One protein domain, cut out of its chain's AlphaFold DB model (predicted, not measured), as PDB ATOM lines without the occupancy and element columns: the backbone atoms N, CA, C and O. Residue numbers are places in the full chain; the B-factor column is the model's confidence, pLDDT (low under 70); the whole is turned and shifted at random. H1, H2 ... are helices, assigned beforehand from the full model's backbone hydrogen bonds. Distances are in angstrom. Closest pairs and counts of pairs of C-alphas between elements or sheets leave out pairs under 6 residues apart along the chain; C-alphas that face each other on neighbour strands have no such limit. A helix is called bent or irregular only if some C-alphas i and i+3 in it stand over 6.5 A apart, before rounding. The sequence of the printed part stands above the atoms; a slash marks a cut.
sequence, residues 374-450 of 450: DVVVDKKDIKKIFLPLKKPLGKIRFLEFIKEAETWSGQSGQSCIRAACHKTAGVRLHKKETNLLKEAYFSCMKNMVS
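This is residues 374 to 450 of the 450 residues of an uncharacterized protein of Eubacterium sp. An3 (UniProt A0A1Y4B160). The three long helices H3, H4 and H5 fold back and forth, and the short helices H1 and H2 fill the fourth corner between H3 and H5, H2 lying side by side with H5. The printed part has 77 residues with five named helices, in the order H1 to H5, and no named strand; the class is all helix. It is compact, with a radius of gyration of the C-alphas of 11.5 A, and elongated, spanning 34 by 21 by 18 A.

H5, the longest helix, covers residues 431 to 449, 28.8 A, from C-alpha 431 at (1.654, 39.033, -33.011) to C-alpha 449 at (26.449, 40.793, -18.441). H4 is residues 413 to 425, 18.2 A; H3 is residues 395 to 408, 20.4 A. H2 is residues 387 to 393, and H1 residues 382 to 385, beginning at C-alpha 382 (26.237, 31.965, -27.407). H2 is irregular, but only just: C-alphas 388 and 391 are 6.6 A apart.

H5 touches H2 at a shallow tilt of 13 degrees, opposite ways; their closest C-alphas, of Glu 433 and Pro 392, are 4.7 A apart. With residues 441 to 448 alone H5 touches H4, a hairpin at a shallow tilt of 14 degrees; closest are C-alphas 448 and 413, 6.8 A. H4 and H3 form another hairpin at a steep tilt of 39 degrees, with C-alphas 416 and 408 closest at 6.2 A. H1 touches H5 at residues 444 to 448 alone, C-alphas 385 and 447 being closest at 5.2 A. It also touches H3 at residues 402 to 406 alone, C-alphas 383 and 402 being closest at 6.5 A. H3 and H5 are apart. In H4 every O i to N i+4 pair is within hydrogen-bond range; in H5 14 of 15, in H3 8 of 10 and in H2 1 of 3, with 1 of 4 O i to N i+3 pairs in H2.

The two C-alphas farthest apart, of Asp 374 and His 430, are 34.7 A apart. The printed part has no cut, the four links between helices are tight, and no printed residue is under 70 in pLDDT.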
ATOM      1  N   ASP A 374      31.985  46.480 -23.935       92.62
ATOM      2  CA  ASP A 374      33.234  45.903 -23.433       92.62
ATOM      3  C   ASP A 374      33.130  44.386 -23.194       92.62
ATOM      4  O   ASP A 374      34.140  43.701 -23.045       92.62
ATOM      5  N   VAL A 375      31.913  43.829 -23.207       93.88
ATOM      6  CA  VAL A 375      31.688  42.379 -23.139       93.88
ATOM      7  C   VAL A 375      32.030  41.733 -24.479       93.88
ATOM      8  O   VAL A 375      31.349  41.973 -25.475       93.88
ATOM      9  N   VAL A 376      33.035  40.857 -24.490       94.06
ATOM     10  CA  VAL A 376      33.361  39.997 -25.635       94.06
ATOM     11  C   VAL A 376      32.596  38.682 -25.512       94.06
ATOM     12  O   VAL A 376      32.677  38.004 -24.489       94.06
ATOM     13  N   VAL A 377      31.840  38.314 -26.547       93.38
ATOM     14  CA  VAL A 377      31.011  37.099 -26.523       93.38
ATOM     15  C   VAL A 377      31.822  35.880 -26.961       93.38
ATOM     16  O   VAL A 377      32.234  35.776 -28.118       93.38
ATOM     17  N   ASP A 378      31.996  34.921 -26.053       92.62
ATOM     18  CA  ASP A 378      32.648  33.642 -26.336       92.62
ATOM     19  C   ASP A 378      31.702  32.654 -27.032       92.62
ATOM     20  O   ASP A 378      30.530  32.501 -26.668       92.62
ATOM     21  N   LYS A 379      32.246  31.865 -27.969       92.94
ATOM     22  CA  LYS A 379      31.493  30.833 -28.700       92.94
ATOM     23  C   LYS A 379      30.721  29.869 -27.790       92.94
ATOM     24  O   LYS A 379      29.595  29.486 -28.108       92.94
ATOM     25  N   LYS A 380      31.318  29.479 -26.657       92.69
ATOM     26  CA  LYS A 380      30.727  28.540 -25.684       92.69
ATOM     27  C   LYS A 380      29.443  29.083 -25.036       92.69
ATOM     28  O   LYS A 380      28.561  28.299 -24.690       92.69
ATOM     29  N   ASP A 381      29.308  30.406 -24.936       93.44
ATOM     30  CA  ASP A 381      28.228  31.065 -24.198       93.44
ATOM     31  C   ASP A 381      27.051  31.471 -25.092       93.44
ATOM     32  O   ASP A 381      25.931  31.628 -24.605       93.44
ATOM     33  N   ILE A 382      27.245  31.541 -26.413       94.12
ATOM     34  CA  ILE A 382      26.237  31.965 -27.407       94.12
ATOM     35  C   ILE A 382      24.898  31.246 -27.233       94.12
ATOM     36  O   ILE A 382      23.834  31.873 -27.216       94.12
ATOM     37  N   LYS A 383      24.927  29.923 -27.052       94.00
ATOM     38  CA  LYS A 383      23.704  29.132 -26.881       94.00
ATOM     39  C   LYS A 383      22.956  29.482 -25.594       94.00
ATOM     40  O   LYS A 383      21.726  29.469 -25.599       94.00
ATOM     41  N   LYS A 384      23.680  29.770 -24.508       95.06
ATOM     42  CA  LYS A 384      23.110  30.173 -23.215       95.06
ATOM     43  C   LYS A 384      22.553  31.594 -23.306       95.06
ATOM     44  O   LYS A 384      21.403  31.814 -22.934       95.06
ATOM     45  N   ILE A 385      23.330  32.511 -23.879       96.12
ATOM     46  CA  ILE A 385      22.980  33.920 -24.075       96.12
ATOM     47  C   ILE A 385      21.662  34.057 -24.838       96.12
ATOM     48  O   ILE A 385      20.723  34.675 -24.339       96.12
ATOM     49  N   PHE A 386      21.563  33.419 -26.009       97.25
ATOM     50  CA  PHE A 386      20.418  33.568 -26.908       97.25
ATOM     51  C   PHE A 386      19.276  32.581 -26.658       97.25
ATOM     52  O   PHE A 386      18.268  32.616 -27.366       97.25
ATOM     53  N   LEU A 387      19.373  31.731 -25.631       96.69
ATOM     54  CA  LEU A 387      18.319  30.785 -25.259       96.69
ATOM     55  C   LEU A 387      16.904  31.406 -25.173       96.69
ATOM     56  O   LEU A 387      15.962  30.739 -25.619       96.69
ATOM     57  N   PRO A 388      16.711  32.654 -24.688       97.19
ATOM     58  CA  PRO A 388      15.398  33.304 -24.676       97.19
ATOM     59  C   PRO A 388      14.713  33.394 -26.052       97.19
ATOM     60  O   PRO A 388      13.485  33.346 -26.125       97.19
ATOM     61  N   LEU A 389      15.473  33.444 -27.155       96.06
ATOM     62  CA  LEU A 389      14.933  33.513 -28.521       96.06
ATOM     63  C   LEU A 389      14.307  32.191 -28.994       96.06
ATOM     64  O   LEU A 389      13.545  32.171 -29.962       96.06
ATOM     65  N   LYS A 390      14.566  31.074 -28.306       95.75
ATOM     66  CA  LYS A 390      14.074  29.748 -28.708       95.75
ATOM     67  C   LYS A 390      12.550  29.657 -28.737       95.75
ATOM     68  O   LYS A 390      11.990  29.044 -29.643       95.75
ATOM     69  N   LYS A 391      11.876  30.234 -27.738       93.19
ATOM     70  CA  LYS A 391      10.411  30.200 -27.628       93.19
ATOM     71  C   LYS A 391       9.723  30.962 -28.773       93.19
ATOM     72  O   LYS A 391       8.864  30.354 -29.404       93.19
ATOM     73  N   PRO A 392      10.070  32.231 -29.070       92.31
ATOM     74  CA  PRO A 392       9.442  32.963 -30.170       92.31
ATOM     75  C   PRO A 392       9.829  32.449 -31.565       92.31
ATOM     76  O   PRO A 392       8.999  32.501 -32.467       92.31
ATOM     77  N   LEU A 393      11.053  31.945 -31.767       90.75
ATOM     78  CA  LEU A 393      11.495  31.460 -33.084       90.75
ATOM     79  C   LEU A 393      11.064  30.016 -33.381       90.75
ATOM     80  O   LEU A 393      10.957  29.628 -34.544       90.75
ATOM     81  N   GLY A 394      10.825  29.211 -32.344       91.31
ATOM     82  CA  GLY A 394      10.620  27.773 -32.473       91.31
ATOM     83  C   GLY A 394      11.935  27.006 -32.660       91.31
ATOM     84  O   GLY A 394      12.987  27.563 -32.972       91.31
ATOM     85  N   LYS A 395      11.885  25.683 -32.453       92.06
ATOM     86  CA  LYS A 395      13.082  24.826 -32.347       92.06
ATOM     87  C   LYS A 395      13.976  24.865 -33.595       92.06
ATOM     88  O   LYS A 395      15.188  24.951 -33.443       92.06
ATOM     89  N   ILE A 396      13.392  24.789 -34.792       91.25
ATOM     90  CA  ILE A 396      14.139  24.675 -36.058       91.25
ATOM     91  C   ILE A 396      14.878  25.984 -36.363       91.25
ATOM     92  O   ILE A 396      16.106  25.994 -36.401       91.25
ATOM     93  N   ARG A 397      14.143  27.100 -36.456       92.00
ATOM     94  CA  ARG A 397      14.713  28.432 -36.731       92.00
ATOM     95  C   ARG A 397      15.723  28.860 -35.669       92.00
ATOM     96  O   ARG A 397      16.697  29.531 -35.980       92.00
ATOM     97  N   PHE A 398      15.516  28.458 -34.414       95.44
ATOM     98  CA  PHE A 398      16.479  28.723 -33.350       95.44
ATOM     99  C   PHE A 398      17.810  27.985 -33.557       95.44
ATOM    100  O   PHE A 398      18.863  28.563 -33.322       95.44
ATOM    101  N   LEU A 399      17.796  26.726 -34.008       93.94
ATOM    102  CA  LEU A 399      19.037  25.993 -34.287       93.94
ATOM    103  C   LEU A 399      19.813  26.610 -35.457       93.94
ATOM    104  O   LEU A 399      21.037  26.690 -35.395       93.94
ATOM    105  N   GLU A 400      19.114  27.072 -36.494       93.62
ATOM    106  CA  GLU A 400      19.718  27.820 -37.604       93.62
ATOM    107  C   GLU A 400      20.310  29.147 -37.130       93.62
ATOM    108  O   GLU A 400      21.453  29.460 -37.453       93.62
ATOM    109  N   PHE A 401      19.564  29.883 -36.301       95.62
ATOM    110  CA  PHE A 401      20.037  31.114 -35.679       95.62
ATOM    111  C   PHE A 401      21.323  30.887 -34.876       95.62
ATOM    112  O   PHE A 401      22.266  31.649 -35.032       95.62
ATOM    113  N   ILE A 402      21.398  29.833 -34.052       96.69
ATOM    114  CA  ILE A 402      22.589  29.556 -33.233       96.69
ATOM    115  C   ILE A 402      23.816  29.240 -34.094       96.69
ATOM    116  O   ILE A 402      24.890  29.754 -33.800       96.69
ATOM    117  N   LYS A 403      23.666  28.458 -35.174       93.69
ATOM    118  CA  LYS A 403      24.782  28.160 -36.092       93.69
ATOM    119  C   LYS A 403      25.399  29.427 -36.682       93.69
ATOM    120  O   LYS A 403      26.610  29.501 -36.845       93.69
ATOM    121  N   GLU A 404      24.569  30.410 -37.005       93.19
ATOM    122  CA  GLU A 404      25.041  31.703 -37.491       93.19
ATOM    123  C   GLU A 404      25.592  32.565 -36.358       93.19
ATOM    124  O   GLU A 404      26.658  33.152 -36.510       93.19
ATOM    125  N   ALA A 405      24.921  32.591 -35.206       94.38
ATOM    126  CA  ALA A 405      25.359  33.358 -34.051       94.38
ATOM    127  C   ALA A 405      26.764  32.949 -33.593       94.38
ATOM    128  O   ALA A 405      27.542  33.813 -33.212       94.38
ATOM    129  N   GLU A 406      27.129  31.666 -33.718       93.19
ATOM    130  CA  GLU A 406      28.486  31.153 -33.473       93.19
ATOM    131  C   GLU A 406      29.589  31.881 -34.258       93.19
ATOM    132  O   GLU A 406      30.728  31.934 -33.793       93.19
ATOM    133  N   THR A 407      29.264  32.472 -35.413       94.00
ATOM    134  CA  THR A 407      30.200  33.283 -36.215       94.00
ATOM    135  C   THR A 407      30.432  34.682 -35.641       94.00
ATOM    136  O   THR A 407      31.378  35.354 -36.042       94.00
ATOM    137  N   TRP A 408      29.610  35.119 -34.683       93.94
ATOM    138  CA  TRP A 408      29.744  36.409 -33.996       93.94
ATOM    139  C   TRP A 408      30.642  36.325 -32.757       93.94
ATOM    140  O   TRP A 408      30.799  37.315 -32.047       93.94
ATOM    141  N   SER A 409      31.228  35.156 -32.480       91.94
ATOM    142  CA  SER A 409      32.196  34.986 -31.395       91.94
ATOM    143  C   SER A 409      33.346  35.987 -31.528       91.94
ATOM    144  O   SER A 409      33.857  36.214 -32.623       91.94
ATOM    145  N   GLY A 410      33.779  36.557 -30.406       90.38
ATOM    146  CA  GLY A 410      34.834  37.572 -30.371       90.38
ATOM    147  C   GLY A 410      34.359  38.995 -30.690       90.38
ATOM    148  O   GLY A 410      35.152  39.927 -30.592       90.38
ATOM    149  N   GLN A 411      33.084  39.190 -31.042       94.38
ATOM    150  CA  GLN A 411      32.495  40.524 -31.174       94.38
ATOM    151  C   GLN A 411      31.994  41.051 -29.824       94.38
ATOM    152  O   GLN A 411      31.775  40.289 -28.876       94.38
ATOM    153  N   SER A 412      31.780  42.368 -29.757       95.50
ATOM    154  CA  SER A 412      31.145  42.991 -28.598       95.50
ATOM    155  C   SER A 412      29.688  42.550 -28.450       95.50
ATOM    156  O   SER A 412      28.982  42.330 -29.440       95.50
ATOM    157  N   GLY A 413      29.201  42.505 -27.213       94.44
ATOM    158  CA  GLY A 413      27.810  42.194 -26.895       94.44
ATOM    159  C   GLY A 413      26.814  43.080 -27.654       94.44
ATOM    160  O   GLY A 413      25.821  42.575 -28.179       94.44
ATOM    161  N   GLN A 414      27.108  44.378 -27.814       93.38
ATOM    162  CA  GLN A 414      26.287  45.289 -28.628       93.38
ATOM    163  C   GLN A 414      26.169  44.814 -30.083       93.38
ATOM    164  O   GLN A 414      25.069  44.776 -30.639       93.38
ATOM    165  N   SER A 415      27.293  44.429 -30.695       93.81
ATOM    166  CA  SER A 415      27.332  43.931 -32.074       93.81
ATOM    167  C   SER A 415      26.536  42.634 -32.211       93.81
ATOM    168  O   SER A 415      25.728  42.504 -33.130       93.81
ATOM    169  N   CYS A 416      26.667  41.720 -31.245       94.69
ATOM    170  CA  CYS A 416      25.902  40.477 -31.220       94.69
ATOM    171  C   CYS A 416      24.388  40.713 -31.085       94.69
ATOM    172  O   CYS A 416      23.605  40.039 -31.755       94.69
ATOM    173  N   ILE A 417      23.947  41.669 -30.258       94.94
ATOM    174  CA  ILE A 417      22.519  42.009 -30.129       94.94
ATOM    175  C   ILE A 417      21.986  42.661 -31.410       94.94
ATOM    176  O   ILE A 417      20.910  42.283 -31.877       94.94
ATOM    177  N   ARG A 418      22.737  43.582 -32.030       93.56
ATOM    178  CA  ARG A 418      22.367  44.176 -33.329       93.56
ATOM    179  C   ARG A 418      22.248  43.110 -34.418       93.56
ATOM    180  O   ARG A 418      21.239  43.065 -35.123       93.56
ATOM    181  N   ALA A 419      23.225  42.206 -34.510       93.38
ATOM    182  CA  ALA A 419      23.204  41.091 -35.453       93.38
ATOM    183  C   ALA A 419      22.000  40.167 -35.212       93.38
ATOM    184  O   ALA A 419      21.306  39.792 -36.162       93.38
ATOM    185  N   ALA A 420      21.685  39.879 -33.944       94.38
ATOM    186  CA  ALA A 420      20.512  39.099 -33.579       94.38
ATOM    187  C   ALA A 420      19.213  39.766 -34.048       94.38
ATOM    188  O   ALA A 420      18.413  39.116 -34.719       94.38
ATOM    189  N   CYS A 421      19.033  41.059 -33.759       93.19
ATOM    190  CA  CYS A 421      17.883  41.847 -34.201       93.19
ATOM    191  C   CYS A 421      17.752  41.880 -35.730       93.19
ATOM    192  O   CYS A 421      16.657  41.700 -36.263       93.19
ATOM    193  N   HIS A 422      18.858  42.082 -36.448       91.25
ATOM    194  CA  HIS A 422      18.868  42.105 -37.908       91.25
ATOM    195  C   HIS A 422      18.471  40.743 -38.497       91.25
ATOM    196  O   HIS A 422      17.632  40.664 -39.397       91.25
ATOM    197  N   LYS A 423      19.024  39.649 -37.958       90.81
ATOM    198  CA  LYS A 423      18.757  38.296 -38.458       90.81
ATOM    199  C   LYS A 423      17.286  37.908 -38.337       90.81
ATOM    200  O   LYS A 423      16.731  37.241 -39.215       90.81
ATOM    201  N   THR A 424      16.647  38.318 -37.254       88.69
ATOM    202  CA  THR A 424      15.260  37.969 -36.937       88.69
ATOM    203  C   THR A 424      14.241  38.977 -37.480       88.69
ATOM    204  O   THR A 424      13.058  38.642 -37.545       88.69
ATOM    205  N   ALA A 425      14.661  40.166 -37.932       81.88
ATOM    206  CA  ALA A 425      13.774  41.217 -38.448       81.88
ATOM    207  C   ALA A 425      12.875  40.751 -39.608       81.88
ATOM    208  O   ALA A 425      11.737  41.197 -39.742       81.88
ATOM    209  N   GLY A 426      13.367  39.828 -40.441       72.94
ATOM    210  CA  GLY A 426      12.629  39.281 -41.584       72.94
ATOM    211  C   GLY A 426      11.782  38.040 -41.282       72.94
ATOM    212  O   GLY A 426      11.233  37.453 -42.217       72.94
ATOM    213  N   VAL A 427      11.713  37.588 -40.026       80.06
ATOM    214  CA  VAL A 427      10.974  36.376 -39.654       80.06
ATOM    215  C   VAL A 427       9.492  36.712 -39.515       80.06
ATOM    216  O   VAL A 427       9.095  37.520 -38.680       80.06
ATOM    217  N   ARG A 428       8.649  36.053 -40.317       76.75
ATOM    218  CA  ARG A 428       7.192  36.144 -40.166       76.75
ATOM    219  C   ARG A 428       6.767  35.372 -38.917       76.75
ATOM    220  O   ARG A 428       6.929  34.149 -38.848       76.75
ATOM    221  N   LEU A 429       6.251  36.109 -37.941       77.44
ATOM    222  CA  LEU A 429       5.755  35.622 -36.658       77.44
ATOM    223  C   LEU A 429       4.351  36.180 -36.419       77.44
ATOM    224  O   LEU A 429       4.062  37.322 -36.790       77.44
ATOM    225  N   HIS A 430       3.485  35.407 -35.762       76.81
ATOM    226  CA  HIS A 430       2.225  35.960 -35.274       76.81
ATOM    227  C   HIS A 430       2.498  36.997 -34.168       76.81
ATOM    228  O   HIS A 430       3.559  37.041 -33.544       76.81
ATOM    229  N   LYS A 431       1.517  37.870 -33.910       75.44
ATOM    230  CA  LYS A 431       1.654  39.033 -33.011       75.44
ATOM    231  C   LYS A 431       2.172  38.677 -31.608       75.44
ATOM    232  O   LYS A 431       2.900  39.468 -31.010       75.44
ATOM    233  N   LYS A 432       1.791  37.511 -31.075       80.12
ATOM    234  CA  LYS A 432       2.208  37.044 -29.745       80.12
ATOM    235  C   LYS A 432       3.698  36.700 -29.725       80.12
ATOM    236  O   LYS A 432       4.416  37.173 -28.849       80.12
ATOM    237  N   GLU A 433       4.158  35.937 -30.705       85.38
ATOM    238  CA  GLU A 433       5.546  35.522 -30.897       85.38
ATOM    239  C   GLU A 433       6.434  36.728 -31.210       85.38
ATOM    240  O   GLU A 433       7.527  36.827 -30.664       85.38
ATOM    241  N   THR A 434       5.942  37.697 -31.987       86.25
ATOM    242  CA  THR A 434       6.641  38.968 -32.227       86.25
ATOM    243  C   THR A 434       6.888  39.741 -30.933       86.25
ATOM    244  O   THR A 434       7.982  40.257 -30.734       86.25
ATOM    245  N   ASN A 435       5.910  39.823 -30.024       87.38
ATOM    246  CA  ASN A 435       6.119  40.493 -28.736       87.38
ATOM    247  C   ASN A 435       7.108  39.721 -27.852       87.38
ATOM    248  O   ASN A 435       8.004  40.332 -27.275       87.38
ATOM    249  N   LEU A 436       6.996  38.388 -27.806       91.12
ATOM    250  CA  LEU A 436       7.945  37.536 -27.081       91.12
ATOM    251  C   LEU A 436       9.372  37.678 -27.623       91.12
ATOM    252  O   LEU A 436      10.322  37.659 -26.848       91.12
ATOM    253  N   LEU A 437       9.531  37.839 -28.939       93.06
ATOM    254  CA  LEU A 437      10.826  38.084 -29.567       93.06
ATOM    255  C   LEU A 437      11.442  39.403 -29.081       93.06
ATOM    256  O   LEU A 437      12.608  39.429 -28.700       93.06
ATOM    257  N   LYS A 438      10.646  40.477 -29.040       93.75
ATOM    258  CA  LYS A 438      11.099  41.800 -28.584       93.75
ATOM    259  C   LYS A 438      11.491  41.812 -27.105       93.75
ATOM    260  O   LYS A 438      12.447  42.490 -26.745       93.75
ATOM    261  N   GLU A 439      10.780  41.064 -26.261       93.81
ATOM    262  CA  GLU A 439      11.112  40.874 -24.836       93.81
ATOM    263  C   GLU A 439      12.377  40.016 -24.654       93.81
ATOM    264  O   GLU A 439      13.202  40.257 -23.767       93.81
ATOM    265  N   ALA A 440      12.565  39.018 -25.521       95.56
ATOM    266  CA  ALA A 440      13.694  38.103 -25.441       95.56
ATOM    267  C   ALA A 440      15.044  38.795 -25.684       95.56
ATOM    268  O   ALA A 440      16.021  38.395 -25.053       95.56
ATOM    269  N   TYR A 441      15.122  39.845 -26.513       96.44
ATOM    270  CA  TYR A 441      16.374  40.595 -26.704       96.44
ATOM    271  C   TYR A 441      16.908  41.186 -25.404       96.44
ATOM    272  O   TYR A 441      18.092  41.045 -25.112       96.44
ATOM    273  N   PHE A 442      16.036  41.779 -24.587       95.94
ATOM    274  CA  PHE A 442      16.453  42.352 -23.310       95.94
ATOM    275  C   PHE A 442      16.943  41.269 -22.338       95.94
ATOM    276  O   PHE A 442      17.921  41.463 -21.621       95.94
ATOM    277  N   SER A 443      16.333  40.081 -22.373       95.88
ATOM    278  CA  SER A 443      16.825  38.925 -21.608       95.88
ATOM    279  C   SER A 443      18.196  38.441 -22.099       95.88
ATOM    280  O   SER A 443      19.038  38.070 -21.288       95.88
ATOM    281  N   CYS A 444      18.448  38.476 -23.413       96.44
ATOM    282  CA  CYS A 444      19.758  38.135 -23.976       96.44
ATOM    283  C   CYS A 444      20.837  39.124 -23.514       96.44
ATOM    284  O   CYS A 444      21.921  38.692 -23.140       96.44
ATOM    285  N   MET A 445      20.524  40.426 -23.476       95.75
ATOM    286  CA  MET A 445      21.427  41.454 -22.941       95.75
ATOM    287  C   MET A 445      21.813  41.163 -21.486       95.75
ATOM    288  O   MET A 445      22.991  41.189 -21.148       95.75
ATOM    289  N   LYS A 446      20.838  40.816 -20.635       94.81
ATOM    290  CA  LYS A 446      21.098  40.447 -19.234       94.81
ATOM    291  C   LYS A 446      22.009  39.227 -19.118       94.81
ATOM    292  O   LYS A 446      22.957  39.259 -18.342       94.81
ATOM    293  N   ASN A 447      21.773  38.194 -19.929       94.81
ATOM    294  CA  ASN A 447      22.590  36.977 -19.937       94.81
ATOM    295  C   ASN A 447      24.044  37.195 -20.385       94.81
ATOM    296  O   ASN A 447      24.868  36.329 -20.126       94.81
ATOM    297  N   MET A 448      24.348  38.276 -21.111       94.06
ATOM    298  CA  MET A 448      25.718  38.602 -21.532       94.06
ATOM    299  C   MET A 448      26.515  39.311 -20.432       94.06
ATOM    300  O   MET A 448      27.738  39.248 -20.435       94.06
ATOM    301  N   VAL A 449      25.830  40.013 -19.527       88.69
ATOM    302  CA  VAL A 449      26.449  40.793 -18.441       88.69
ATOM    303  C   VAL A 449      26.432  40.026 -17.106       88.69
ATOM    304  O   VAL A 449      27.136  40.408 -16.176       88.69
ATOM    305  N   SER A 450      25.640  38.949 -17.014       77.94
ATOM    306  CA  SER A 450      25.563  38.036 -15.857       77.94
ATOM    307  C   SER A 450      26.538  36.879 -15.995       77.94
ATOM    308  O   SER A 450      27.157  36.515 -14.974       77.94
TER     309      SER A 450